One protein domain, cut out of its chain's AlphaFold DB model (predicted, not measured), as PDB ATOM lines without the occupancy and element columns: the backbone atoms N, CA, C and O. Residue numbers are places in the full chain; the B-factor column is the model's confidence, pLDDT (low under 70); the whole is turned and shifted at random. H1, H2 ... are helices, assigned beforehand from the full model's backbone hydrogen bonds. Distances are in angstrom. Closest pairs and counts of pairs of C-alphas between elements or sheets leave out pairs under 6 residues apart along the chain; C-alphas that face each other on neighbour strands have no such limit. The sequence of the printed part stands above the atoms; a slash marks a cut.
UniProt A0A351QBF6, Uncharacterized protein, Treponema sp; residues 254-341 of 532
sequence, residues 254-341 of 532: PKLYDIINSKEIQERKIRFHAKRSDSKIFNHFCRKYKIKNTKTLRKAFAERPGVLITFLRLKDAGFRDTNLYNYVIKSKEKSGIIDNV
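Overview. This is residues 254 to 341 of the 532 residues of an uncharacterized protein of Treponema sp (UniProt A0A351QBF6). A rounded cluster of short helices is built round H5, the helix nearest to the middle; H6 and H7 pack on it, and H4 packs beside H6 and meets H5 at a corner. H1, H2 and H3 lie more loosely on the other side, and a long loop between H2 and H3 sticks out at one end with residues 275 to 280. The printed part has 88 residues with seven named helices, H1 to H7 in chain order, and no named strand; the class is all helix. It is compact, with a radius of gyration of the C-alphas of 12.3 A and spans of 33 by 28 by 22 A.

Arrangement. H5, residues 307 to 316, touches H7, residues 332 to 340, at a steep tilt of 53 degrees, the same way; their closest C-alphas, of Thr 310 and Asp 339, are 5.9 A apart. H5 touches H6, residues 322 to 329, at a steep tilt of 49 degrees, opposite ways, with the C-alphas of Val 307 and Ile 329 closest at 6.1 A. H6 and H7 only just touch, and only at the corner, with 3 pairs of C-alphas within 8 A; the closest, of Val 328 and Lys 334, are 5.3 A apart. H4, residues 295 to 303, touches H6 at a shallow tilt of 21 degrees, the same way, closest at the C-alphas of Thr 296 and Asn 326, 6.4 A. H4 and H5 touch only at the corner, closest at the C-alphas of Phe 301 and Val 307, 6.0 A. The packing is mostly crossed, but only just: 1 of 3 pairs is at a shallow tilt. H1, residues 254 to 260, is close to H5 but not clearly touching, the C-alphas of Ile 259 and Ile 309 being closest at 7.4 A. H2, residues 263 to 267, is likewise close to H5 but not clearly touching, closest at the C-alphas of Ile 265 and Ile 309, 7.7 A. H3, residues 281 to 288, is close to H1 but not clearly touching, with the C-alphas of Leu 256 and Phe 282 closest at 7.5 A, and it is apart from H5. Every O i to N i+4 pair is within hydrogen-bond range in H2, H3, H4, H5, H6 and H7; in H1 2 of 3 are.

Along the chain. H5 measures 14.2 A from C-alpha 307 at (7.306, -45.571, -21.636) to C-alpha 316. H4 measures 12.7 A, H7 11.8 A, H6 10.5 A, H3 10.4 A and H1 10.0 A. H1 begins at C-alpha 254, (0.112, -43.545, -34.181), and H7 ends at C-alpha 340, (18.359, -51.205, -22.390).

Size, cuts and confidence. The C-alphas of Ser 277 and Val 341, the two farthest apart, are 35.8 A apart. The printed part has no cut. The link from H2 to H3 is long, with 13 residues. Mean pLDDT of the printed part is 87.8; residues 254, 274 to 277 and 279 are under 70.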
ATOM      1  N   PRO A 254      -1.105 -43.120 -33.479       67.19
ATOM      2  CA  PRO A 254       0.112 -43.545 -34.181       67.19
ATOM      3  C   PRO A 254       1.211 -43.958 -33.197       67.19
ATOM      4  O   PRO A 254       1.815 -45.015 -33.310       67.19
ATOM      5  N   LYS A 255       1.320 -43.206 -32.099       79.44
ATOM      6  CA  LYS A 255       2.195 -43.493 -30.958       79.44
ATOM      7  C   LYS A 255       1.999 -44.885 -30.345       79.44
ATOM      8  O   LYS A 255       2.960 -45.483 -29.884       79.44
ATOM      9  N   LEU A 256       0.772 -45.407 -30.295       81.31
ATOM     10  CA  LEU A 256       0.492 -46.748 -29.774       81.31
ATOM     11  C   LEU A 256       0.765 -47.845 -30.816       81.31
ATOM     12  O   LEU A 256       1.066 -48.970 -30.422       81.31
ATOM     13  N   TYR A 257       0.687 -47.533 -32.114       75.81
ATOM     14  CA  TYR A 257       1.040 -48.465 -33.192       75.81
ATOM     15  C   TYR A 257       2.475 -48.955 -33.053       75.81
ATOM     16  O   TYR A 257       2.712 -50.162 -33.026       75.81
ATOM     17  N   ASP A 258       3.407 -48.012 -32.899       77.06
ATOM     18  CA  ASP A 258       4.837 -48.296 -32.781       77.06
ATOM     19  C   ASP A 258       5.107 -49.214 -31.589       77.06
ATOM     20  O   ASP A 258       5.927 -50.129 -31.650       77.06
ATOM     21  N   ILE A 259       4.345 -49.025 -30.508       86.06
ATOM     22  CA  ILE A 259       4.415 -49.884 -29.331       86.06
ATOM     23  C   ILE A 259       3.872 -51.272 -29.637       86.06
ATOM     24  O   ILE A 259       4.574 -52.248 -29.394       86.06
ATOM     25  N   ILE A 260       2.665 -51.385 -30.197       82.88
ATOM     26  CA  ILE A 260       2.035 -52.683 -30.486       82.88
ATOM     27  C   ILE A 260       2.879 -53.522 -31.455       82.88
ATOM     28  O   ILE A 260       2.937 -54.741 -31.315       82.88
ATOM     29  N   ASN A 261       3.575 -52.886 -32.394       76.94
ATOM     30  CA  ASN A 261       4.439 -53.571 -33.356       76.94
ATOM     31  C   ASN A 261       5.898 -53.702 -32.910       76.94
ATOM     32  O   ASN A 261       6.699 -54.300 -33.625       76.94
ATOM     33  N   SER A 262       6.260 -53.190 -31.732       83.75
ATOM     34  CA  SER A 262       7.609 -53.380 -31.201       83.75
ATOM     35  C   SER A 262       7.902 -54.865 -30.970       83.75
ATOM     36  O   SER A 262       7.037 -55.627 -30.524       83.75
ATOM     37  N   LYS A 263       9.153 -55.270 -31.227       85.56
ATOM     38  CA  LYS A 263       9.639 -56.642 -31.007       85.56
ATOM     39  C   LYS A 263       9.261 -57.162 -29.619       85.56
ATOM     40  O   LYS A 263       8.741 -58.265 -29.497       85.56
ATOM     41  N   GLU A 264       9.435 -56.333 -28.595       85.62
ATOM     42  CA  GLU A 264       9.146 -56.717 -27.217       85.62
ATOM     43  C   GLU A 264       7.648 -57.002 -26.985       85.62
ATOM     44  O   GLU A 264       7.289 -57.980 -26.330       85.62
ATOM     45  N   ILE A 265       6.745 -56.201 -27.558       86.44
ATOM     46  CA  ILE A 265       5.301 -56.455 -27.471       86.44
ATOM     47  C   ILE A 265       4.893 -57.723 -28.241       86.44
ATOM     48  O   ILE A 265       4.055 -58.493 -27.753       86.44
ATOM     49  N   GLN A 266       5.517 -57.978 -29.393       83.69
ATOM     50  CA  GLN A 266       5.295 -59.195 -30.179       83.69
ATOM     51  C   GLN A 266       5.759 -60.454 -29.432       83.69
ATOM     52  O   GLN A 266       5.010 -61.428 -29.344       83.69
ATOM     53  N   GLU A 267       6.938 -60.416 -28.806       85.06
ATOM     54  CA  GLU A 267       7.472 -61.509 -27.976       85.06
ATOM     55  C   GLU A 267       6.562 -61.824 -26.782       85.06
ATOM     56  O   GLU A 267       6.337 -62.988 -26.447       85.06
ATOM     57  N   ARG A 268       5.941 -60.793 -26.195       83.19
ATOM     58  CA  ARG A 268       4.938 -60.935 -25.128       83.19
ATOM     59  C   ARG A 268       3.593 -61.484 -25.619       83.19
ATOM     60  O   ARG A 268       2.690 -61.678 -24.805       83.19
ATOM     61  N   LYS A 269       3.422 -61.705 -26.929       86.06
ATOM     62  CA  LYS A 269       2.167 -62.145 -27.572       86.06
ATOM     63  C   LYS A 269       0.970 -61.264 -27.190       86.06
ATOM     64  O   LYS A 269      -0.171 -61.722 -27.099       86.06
ATOM     65  N   ILE A 270       1.231 -59.981 -26.954       82.19
ATOM     66  CA  ILE A 270       0.235 -58.982 -26.567       82.19
ATOM     67  C   ILE A 270      -0.590 -58.649 -27.812       82.19
ATOM     68  O   ILE A 270      -0.203 -57.862 -28.668       82.19
ATOM     69  N   ARG A 271      -1.769 -59.266 -27.917       79.88
ATOM     70  CA  ARG A 271      -2.740 -58.964 -28.975       79.88
ATOM     71  C   ARG A 271      -3.657 -57.854 -28.497       79.88
ATOM     72  O   ARG A 271      -4.471 -58.078 -27.603       79.88
ATOM     73  N   PHE A 272      -3.562 -56.657 -29.062       79.75
ATOM     74  CA  PHE A 272      -4.468 -55.552 -28.747       79.75
ATOM     75  C   PHE A 272      -5.312 -55.199 -29.970       79.75
ATOM     76  O   PHE A 272      -4.773 -54.930 -31.035       79.75
ATOM     77  N   HIS A 273      -6.634 -55.223 -29.805       71.12
ATOM     78  CA  HIS A 273      -7.585 -54.849 -30.842       71.12
ATOM     79  C   HIS A 273      -8.500 -53.774 -30.265       71.12
ATOM     80  O   HIS A 273      -9.042 -53.950 -29.172       71.12
ATOM     81  N   ALA A 274      -8.630 -52.661 -30.971       66.12
ATOM     82  CA  ALA A 274      -9.509 -51.560 -30.614       66.12
ATOM     83  C   ALA A 274     -10.063 -50.950 -31.897       66.12
ATOM     84  O   ALA A 274      -9.382 -50.940 -32.927       66.12
ATOM     85  N   LYS A 275     -11.303 -50.454 -31.831       64.81
ATOM     86  CA  LYS A 275     -11.894 -49.718 -32.949       64.81
ATOM     87  C   LYS A 275     -11.062 -48.470 -33.197       64.81
ATOM     88  O   LYS A 275     -10.612 -47.830 -32.253       64.81
ATOM     89  N   ARG A 276     -10.865 -48.122 -34.466       61.81
ATOM     90  CA  ARG A 276     -10.040 -46.967 -34.815       61.81
ATOM     91  C   ARG A 276     -10.632 -45.682 -34.269       61.81
ATOM     92  O   ARG A 276      -9.931 -44.989 -33.573       61.81
ATOM     93  N   SER A 277     -11.926 -45.430 -34.405       61.03
ATOM     94  CA  SER A 277     -12.585 -44.235 -33.847       61.03
ATOM     95  C   SER A 277     -12.578 -44.107 -32.309       61.03
ATOM     96  O   SER A 277     -13.211 -43.209 -31.755       61.03
ATOM     97  N   ASP A 278     -11.901 -45.001 -31.589       71.19
ATOM     98  CA  ASP A 278     -11.876 -45.023 -30.137       71.19
ATOM     99  C   ASP A 278     -10.887 -43.996 -29.564       71.19
ATOM    100  O   ASP A 278      -9.705 -44.266 -29.332       71.19
ATOM    101  N   SER A 279     -11.406 -42.814 -29.233       68.69
ATOM    102  CA  SER A 279     -10.665 -41.754 -28.536       68.69
ATOM    103  C   SER A 279     -10.133 -42.168 -27.155       68.69
ATOM    104  O   SER A 279      -9.316 -41.465 -26.556       68.69
ATOM    105  N   LYS A 280     -10.556 -43.324 -26.629       82.19
ATOM    106  CA  LYS A 280     -10.109 -43.894 -25.356       82.19
ATOM    107  C   LYS A 280      -9.159 -45.077 -25.560       82.19
ATOM    108  O   LYS A 280      -8.864 -45.762 -24.580       82.19
ATOM    109  N   ILE A 281      -8.613 -45.302 -26.760       82.56
ATOM    110  CA  ILE A 281      -7.743 -46.450 -27.082       82.56
ATOM    111  C   ILE A 281      -6.581 -46.642 -26.095       82.56
ATOM    112  O   ILE A 281      -6.329 -47.756 -25.632       82.56
ATOM    113  N   PHE A 282      -5.931 -45.553 -25.674       86.62
ATOM    114  CA  PHE A 282      -4.893 -45.590 -24.643       86.62
ATOM    115  C   PHE A 282      -5.428 -46.123 -23.301       86.62
ATOM    116  O   PHE A 282      -4.784 -46.936 -22.635       86.62
ATOM    117  N   ASN A 283      -6.638 -45.714 -22.912       88.81
ATOM    118  CA  ASN A 283      -7.297 -46.192 -21.696       88.81
ATOM    119  C   ASN A 283      -7.663 -47.673 -21.815       88.81
ATOM    120  O   ASN A 283      -7.539 -48.405 -20.833       88.81
ATOM    121  N   HIS A 284      -8.084 -48.127 -22.997       88.38
ATOM    122  CA  HIS A 284      -8.359 -49.536 -23.266       88.38
ATOM    123  C   HIS A 284      -7.093 -50.384 -23.190       88.38
ATOM    124  O   HIS A 284      -7.112 -51.429 -22.539       88.38
ATOM    125  N   PHE A 285      -5.982 -49.906 -23.761       89.44
ATOM    126  CA  PHE A 285      -4.677 -50.549 -23.626       89.44
ATOM    127  C   PHE A 285      -4.280 -50.654 -22.155       89.44
ATOM    128  O   PHE A 285      -4.012 -51.749 -21.653       89.44
ATOM    129  N   CYS A 286      -4.348 -49.536 -21.426       91.94
ATOM    130  CA  CYS A 286      -4.031 -49.514 -20.006       91.94
ATOM    131  C   CYS A 286      -4.911 -50.482 -19.205       91.94
ATOM    132  O   CYS A 286      -4.402 -51.247 -18.389       91.94
ATOM    133  N   ARG A 287      -6.225 -50.508 -19.459       91.88
ATOM    134  CA  ARG A 287      -7.164 -51.415 -18.785       91.88
ATOM    135  C   ARG A 287      -6.839 -52.877 -19.084       91.88
ATOM    136  O   ARG A 287      -6.729 -53.665 -18.147       91.88
ATOM    137  N   LYS A 288      -6.642 -53.230 -20.360       89.69
ATOM    138  CA  LYS A 288      -6.348 -54.605 -20.789       89.69
ATOM    139  C   LYS A 288      -5.087 -55.142 -20.121       89.69
ATOM    140  O   LYS A 288      -5.089 -56.255 -19.606       89.69
ATOM    141  N   TYR A 289      -4.038 -54.324 -20.062       89.12
ATOM    142  CA  TYR A 289      -2.752 -54.721 -19.489       89.12
ATOM    143  C   TYR A 289      -2.588 -54.323 -18.022       89.12
ATOM    144  O   TYR A 289      -1.483 -54.403 -17.488       89.12
ATOM    145  N   LYS A 290      -3.678 -53.953 -17.333       90.56
ATOM    146  CA  LYS A 290      -3.702 -53.553 -15.913       90.56
ATOM    147  C   LYS A 290      -2.598 -52.531 -15.578       90.56
ATOM    148  O   LYS A 290      -1.855 -52.706 -14.614       90.56
ATOM    149  N   ILE A 291      -2.453 -51.517 -16.425       91.38
ATOM    150  CA  ILE A 291      -1.578 -50.355 -16.255       91.38
ATOM    151  C   ILE A 291      -2.420 -49.245 -15.629       91.38
ATOM    152  O   ILE A 291      -3.498 -48.907 -16.125       91.38
ATOM    153  N   LYS A 292      -1.946 -48.662 -14.525       91.00
ATOM    154  CA  LYS A 292      -2.664 -47.564 -13.873       91.00
ATOM    155  C   LYS A 292      -2.504 -46.292 -14.701       91.00
ATOM    156  O   LYS A 292      -1.411 -45.749 -14.831       91.00
ATOM    157  N   ASN A 293      -3.616 -45.806 -15.238       92.38
ATOM    158  CA  ASN A 293      -3.662 -44.624 -16.088       92.38
ATOM    159  C   ASN A 293      -3.530 -43.322 -15.270       92.38
ATOM    160  O   ASN A 293      -4.526 -42.689 -14.908       92.38
ATOM    161  N   THR A 294      -2.298 -42.925 -14.951       93.88
ATOM    162  CA  THR A 294      -2.001 -41.684 -14.219       93.88
ATOM    163  C   THR A 294      -1.837 -40.488 -15.161       93.88
ATOM    164  O   THR A 294      -1.486 -40.638 -16.330       93.88
ATOM    165  N   LYS A 295      -2.032 -39.264 -14.644       94.19
ATOM    166  CA  LYS A 295      -1.733 -38.025 -15.392       94.19
ATOM    167  C   LYS A 295      -0.268 -37.989 -15.855       94.19
ATOM    168  O   LYS A 295       0.006 -37.575 -16.975       94.19
ATOM    169  N   THR A 296       0.653 -38.463 -15.013       94.56
ATOM    170  CA  THR A 296       2.083 -38.570 -15.336       94.56
ATOM    171  C   THR A 296       2.341 -39.530 -16.490       94.56
ATOM    172  O   THR A 296       3.041 -39.148 -17.419       94.56
ATOM    173  N   LEU A 297       1.747 -40.728 -16.471       94.00
ATOM    174  CA  LEU A 297       1.899 -41.691 -17.559       94.00
ATOM    175  C   LEU A 297       1.340 -41.140 -18.871       94.00
ATOM    176  O   LEU A 297       2.000 -41.267 -19.893       94.00
ATOM    177  N   ARG A 298       0.173 -40.481 -18.851       92.00
ATOM    178  CA  ARG A 298      -0.397 -39.845 -20.052       92.00
ATOM    179  C   ARG A 298       0.533 -38.791 -20.644       92.00
ATOM    180  O   ARG A 298       0.766 -38.809 -21.846       92.00
ATOM    181  N   LYS A 299       1.089 -37.908 -19.803       93.12
ATOM    182  CA  LYS A 299       2.054 -36.891 -20.244       93.12
ATOM    183  C   LYS A 299       3.313 -37.543 -20.828       93.12
ATOM    184  O   LYS A 299       3.706 -37.217 -21.939       93.12
ATOM    185  N   ALA A 300       3.890 -38.510 -20.115       92.69
ATOM    186  CA  ALA A 300       5.092 -39.209 -20.560       92.69
ATOM    187  C   ALA A 300       4.861 -39.993 -21.863       92.69
ATOM    188  O   ALA A 300       5.714 -39.956 -22.735       92.69
ATOM    189  N   PHE A 301       3.707 -40.648 -22.027       92.06
ATOM    190  CA  PHE A 301       3.326 -41.356 -23.254       92.06
ATOM    191  C   PHE A 301       3.139 -40.401 -24.436       92.06
ATOM    192  O   PHE A 301       3.564 -40.709 -25.548       92.06
ATOM    193  N   ALA A 302       2.534 -39.231 -24.199       86.75
ATOM    194  CA  ALA A 302       2.376 -38.213 -25.228       86.75
ATOM    195  C   ALA A 302       3.735 -37.720 -25.754       86.75
ATOM    196  O   ALA A 302       3.854 -37.459 -26.944       86.75
ATOM    197  N   GLU A 303       4.760 -37.629 -24.909       88.12
ATOM    198  CA  GLU A 303       6.112 -37.220 -25.318       88.12
ATOM    199  C   GLU A 303       6.951 -38.396 -25.853       88.12
ATOM    200  O   GLU A 303       7.695 -38.252 -26.819       88.12
ATOM    201  N   ARG A 304       6.848 -39.568 -25.217       90.94
ATOM    202  CA  ARG A 304       7.677 -40.758 -25.451       90.94
ATOM    203  C   ARG A 304       6.822 -42.022 -25.331       90.94
ATOM    204  O   ARG A 304       6.709 -42.573 -24.237       90.94
ATOM    205  N   PRO A 305       6.262 -42.544 -26.430       89.81
ATOM    206  CA  PRO A 305       5.352 -43.691 -26.371       89.81
ATOM    207  C   PRO A 305       5.977 -44.948 -25.748       89.81
ATOM    208  O   PRO A 305       5.286 -45.720 -25.078       89.81
ATOM    209  N   GLY A 306       7.302 -45.102 -25.903       90.81
ATOM    210  CA  GLY A 306       8.105 -46.208 -25.369       90.81
ATOM    211  C   GLY A 306       7.959 -46.439 -23.863       90.81
ATOM    212  O   GLY A 306       8.140 -47.560 -23.405       90.81
ATOM    213  N   VAL A 307       7.514 -45.438 -23.092       94.38
ATOM    214  CA  VAL A 307       7.306 -45.571 -21.636       94.38
ATOM    215  C   VAL A 307       6.289 -46.649 -21.249       94.38
ATOM    216  O   VAL A 307       6.292 -47.112 -20.108       94.38
ATOM    217  N   LEU A 308       5.411 -47.066 -22.170       94.06
ATOM    218  CA  LEU A 308       4.527 -48.212 -21.947       94.06
ATOM    219  C   LEU A 308       5.307 -49.528 -21.859       94.06
ATOM    220  O   LEU A 308       4.959 -50.373 -21.035       94.06
ATOM    221  N   ILE A 309       6.370 -49.684 -22.650       93.69
ATOM    222  CA  ILE A 309       7.268 -50.841 -22.587       93.69
ATOM    223  C   ILE A 309       8.011 -50.819 -21.251       93.69
ATOM    224  O   ILE A 309       7.932 -51.796 -20.508       93.69
ATOM    225  N   THR A 310       8.592 -49.677 -20.865       95.25
ATOM    226  CA  THR A 310       9.228 -49.495 -19.547       95.25
ATOM    227  C   THR A 310       8.290 -49.893 -18.405       95.25
ATOM    228  O   THR A 310       8.674 -50.616 -17.484       95.25
ATOM    229  N   PHE A 311       7.023 -49.460 -18.463       95.06
ATOM    230  CA  PHE A 311       6.019 -49.807 -17.457       95.06
ATOM    231  C   PHE A 311       5.793 -51.320 -17.386       95.06
ATOM    232  O   PHE A 311       5.768 -51.897 -16.297       95.06
ATOM    233  N   LEU A 312       5.608 -51.964 -18.540       93.94
ATOM    234  CA  LEU A 312       5.391 -53.404 -18.629       93.94
ATOM    235  C   LEU A 312       6.596 -54.188 -18.092       93.94
ATOM    236  O   LEU A 312       6.408 -55.098 -17.290       93.94
ATOM    237  N   ARG A 313       7.820 -53.772 -18.421       94.81
ATOM    238  CA  ARG A 313       9.060 -54.373 -17.910       94.81
ATOM    239  C   ARG A 313       9.170 -54.294 -16.397       94.81
ATOM    240  O   ARG A 313       9.399 -55.303 -15.742       94.81
ATOM    241  N   LEU A 314       8.926 -53.119 -15.816       96.12
ATOM    242  CA  LEU A 314       8.914 -52.966 -14.360       96.12
ATOM    243  C   LEU A 314       7.813 -53.822 -13.715       96.12
ATOM    244  O   LEU A 314       7.990 -54.393 -12.640       96.12
ATOM    245  N   LYS A 315       6.654 -53.942 -14.362       94.69
ATOM    246  CA  LYS A 315       5.569 -54.789 -13.867       94.69
ATOM    247  C   LYS A 315       5.935 -56.277 -13.865       94.69
ATOM    248  O   LYS A 315       5.582 -56.964 -12.898       94.69
ATOM    249  N   ASP A 316       6.619 -56.763 -14.895       93.94
ATOM    250  CA  ASP A 316       7.100 -58.150 -14.960       93.94
ATOM    251  C   ASP A 316       8.212 -58.396 -13.950       93.94
ATOM    252  O   ASP A 316       8.190 -59.391 -13.235       93.94
ATOM    253  N   ALA A 317       9.089 -57.410 -13.767       96.31
ATOM    254  CA  ALA A 317      10.119 -57.399 -12.739       96.31
ATOM    255  C   ALA A 317       9.572 -57.404 -11.293       96.31
ATOM    256  O   ALA A 317      10.332 -57.494 -10.332       96.31
ATOM    257  N   GLY A 318       8.248 -57.355 -11.115       96.75
ATOM    258  CA  GLY A 318       7.581 -57.525  -9.826       96.75
ATOM    259  C   GLY A 318       7.216 -56.219  -9.128       96.75
ATOM    260  O   GLY A 318       6.620 -56.261  -8.050       96.75
ATOM    261  N   PHE A 319       7.494 -55.064  -9.739       97.19
ATOM    262  CA  PHE A 319       7.015 -53.792  -9.214       97.19
ATOM    263  C   PHE A 319       5.485 -53.710  -9.319       97.19
ATOM    264  O   PHE A 319       4.851 -54.297 -10.206       97.19
ATOM    265  N   ARG A 320       4.887 -53.006  -8.360       94.88
ATOM    266  CA  ARG A 320       3.442 -52.771  -8.210       94.88
ATOM    267  C   ARG A 320       3.136 -51.340  -7.761       94.88
ATOM    268  O   ARG A 320       2.044 -50.846  -8.036       94.88
ATOM    269  N   ASP A 321       4.077 -50.672  -7.089       94.81
ATOM    270  CA  ASP A 321       3.907 -49.291  -6.644       94.81
ATOM    271  C   ASP A 321       3.916 -48.319  -7.834       94.81
ATOM    272  O   ASP A 321       4.900 -48.169  -8.562       94.81
ATOM    273  N   THR A 322       2.801 -47.608  -8.005       93.31
ATOM    274  CA  THR A 322       2.645 -46.637  -9.092       93.31
ATOM    275  C   THR A 322       3.551 -45.419  -8.946       93.31
ATOM    276  O   THR A 322       3.925 -44.814  -9.951       93.31
ATOM    277  N   ASN A 323       3.945 -45.065  -7.724       95.25
ATOM    278  CA  ASN A 323       4.866 -43.960  -7.493       95.25
ATOM    279  C   ASN A 323       6.258 -44.274  -8.051       95.25
ATOM    280  O   ASN A 323       6.881 -43.390  -8.636       95.25
ATOM    281  N   LEU A 324       6.698 -45.534  -7.969       96.31
ATOM    282  CA  LEU A 324       7.966 -45.979  -8.552       96.31
ATOM    283  C   LEU A 324       7.918 -45.987 -10.082       96.31
ATOM    284  O   LEU A 324       8.863 -45.520 -10.713       96.31
ATOM    285  N   TYR A 325       6.804 -46.407 -10.693       94.88
ATOM    286  CA  TYR A 325       6.637 -46.253 -12.144       94.88
ATOM    287  C   TYR A 325       6.740 -44.785 -12.555       94.88
ATOM    288  O   TYR A 325       7.526 -44.444 -13.433       94.88
ATOM    289  N   ASN A 326       5.986 -43.902 -11.887       94.56
ATOM    290  CA  ASN A 326       6.001 -42.467 -12.159       94.56
ATOM    291  C   ASN A 326       7.402 -41.860 -11.969       94.56
ATOM    292  O   ASN A 326       7.770 -40.946 -12.702       94.56
ATOM    293  N   TYR A 327       8.176 -42.347 -10.997       94.69
ATOM    294  CA  TYR A 327       9.549 -41.914 -10.752       94.69
ATOM    295  C   TYR A 327      10.482 -42.239 -11.928       94.69
ATOM    296  O   TYR A 327      11.243 -41.369 -12.353       94.69
ATOM    297  N   VAL A 328      10.376 -43.443 -12.498       94.94
ATOM    298  CA  VAL A 328      11.175 -43.866 -13.660       94.94
ATOM    299  C   VAL A 328      10.728 -43.148 -14.929       94.94
ATOM    300  O   VAL A 328      11.533 -42.491 -15.583       94.94
ATOM    301  N   ILE A 329       9.434 -43.203 -15.262       94.19
ATOM    302  CA  ILE A 329       8.935 -42.712 -16.557       94.19
ATOM    303  C   ILE A 329       9.009 -41.190 -16.699       94.19
ATOM    304  O   ILE A 329       8.917 -40.695 -17.814       94.19
ATOM    305  N   LYS A 330       9.169 -40.426 -15.608       93.38
ATOM    306  CA  LYS A 330       9.389 -38.969 -15.673       93.38
ATOM    307  C   LYS A 330      10.755 -38.600 -16.255       93.38
ATOM    308  O   LYS A 330      10.884 -37.511 -16.799       93.38
ATOM    309  N   SER A 331      11.750 -39.482 -16.156       91.38
ATOM    310  CA  SER A 331      13.096 -39.253 -16.686       91.38
ATOM    311  C   SER A 331      13.370 -40.180 -17.867       91.38
ATOM    312  O   SER A 331      13.216 -41.399 -17.775       91.38
ATOM    313  N   LYS A 332      13.791 -39.595 -18.995       89.44
ATOM    314  CA  LYS A 332      14.207 -40.357 -20.180       89.44
ATOM    315  C   LYS A 332      15.390 -41.267 -19.864       89.44
ATOM    316  O   LYS A 332      15.396 -42.411 -20.291       89.44
ATOM    317  N   GLU A 333      16.332 -40.769 -19.080       88.94
ATOM    318  CA  GLU A 333      17.532 -41.487 -18.668       88.94
ATOM    319  C   GLU A 333      17.196 -42.718 -17.816       88.94
ATOM    320  O   GLU A 333      17.584 -43.833 -18.156       88.94
ATOM    321  N   LYS A 334      16.357 -42.549 -16.785       91.69
ATOM    322  CA  LYS A 334      15.908 -43.664 -15.933       91.69
ATOM    323  C   LYS A 334      15.112 -44.700 -16.720       91.69
ATOM    324  O   LYS A 334      15.278 -45.892 -16.494       91.69
ATOM    325  N   SER A 335      14.256 -44.251 -17.644       91.81
ATOM    326  CA  SER A 335      13.530 -45.161 -18.545       91.81
ATOM    327  C   SER A 335      14.514 -45.945 -19.419       91.81
ATOM    328  O   SER A 335      14.423 -47.164 -19.489       91.81
ATOM    329  N   GLY A 336      15.514 -45.263 -19.989       90.31
ATOM    330  CA  GLY A 336      16.545 -45.868 -20.829       90.31
ATOM    331  C   GLY A 336      17.352 -46.953 -20.119       90.31
ATOM    332  O   GLY A 336      17.614 -47.988 -20.719       90.31
ATOM    333  N   ILE A 337      17.686 -46.781 -18.837       89.75
ATOM    334  CA  ILE A 337      18.357 -47.838 -18.058       89.75
ATOM    335  C   ILE A 337      17.507 -49.107 -18.017       89.75
ATOM    336  O   ILE A 337      18.005 -50.198 -18.276       89.75
ATOM    337  N   ILE A 338      16.213 -48.965 -17.726       93.06
ATOM    338  CA  ILE A 338      15.296 -50.103 -17.664       93.06
ATOM    339  C   ILE A 338      15.083 -50.726 -19.042       93.06
ATOM    340  O   ILE A 338      14.995 -51.947 -19.129       93.06
ATOM    341  N   ASP A 339      15.006 -49.919 -20.098       90.62
ATOM    342  CA  ASP A 339      14.709 -50.381 -21.456       90.62
ATOM    343  C   ASP A 339      15.920 -51.050 -22.134       90.62
ATOM    344  O   ASP A 339      15.751 -51.931 -22.976       90.62
ATOM    345  N   ASN A 340      17.146 -50.689 -21.750       88.69
ATOM    346  CA  ASN A 340      18.359 -51.205 -22.390       88.69
ATOM    347  C   ASN A 340      18.935 -52.468 -21.722       88.69
ATOM    348  O   ASN A 340      19.860 -53.072 -22.261       88.69
ATOM    349  N   VAL A 341      18.425 -52.886 -20.559       89.31
ATOM    350  CA  VAL A 341      18.862 -54.143 -19.919       89.31
ATOM    351  C   VAL A 341      18.198 -55.374 -20.537       89.31
ATOM    352  O   VAL A 341      17.224 -55.262 -21.271       89.31
TER     353      VAL A 341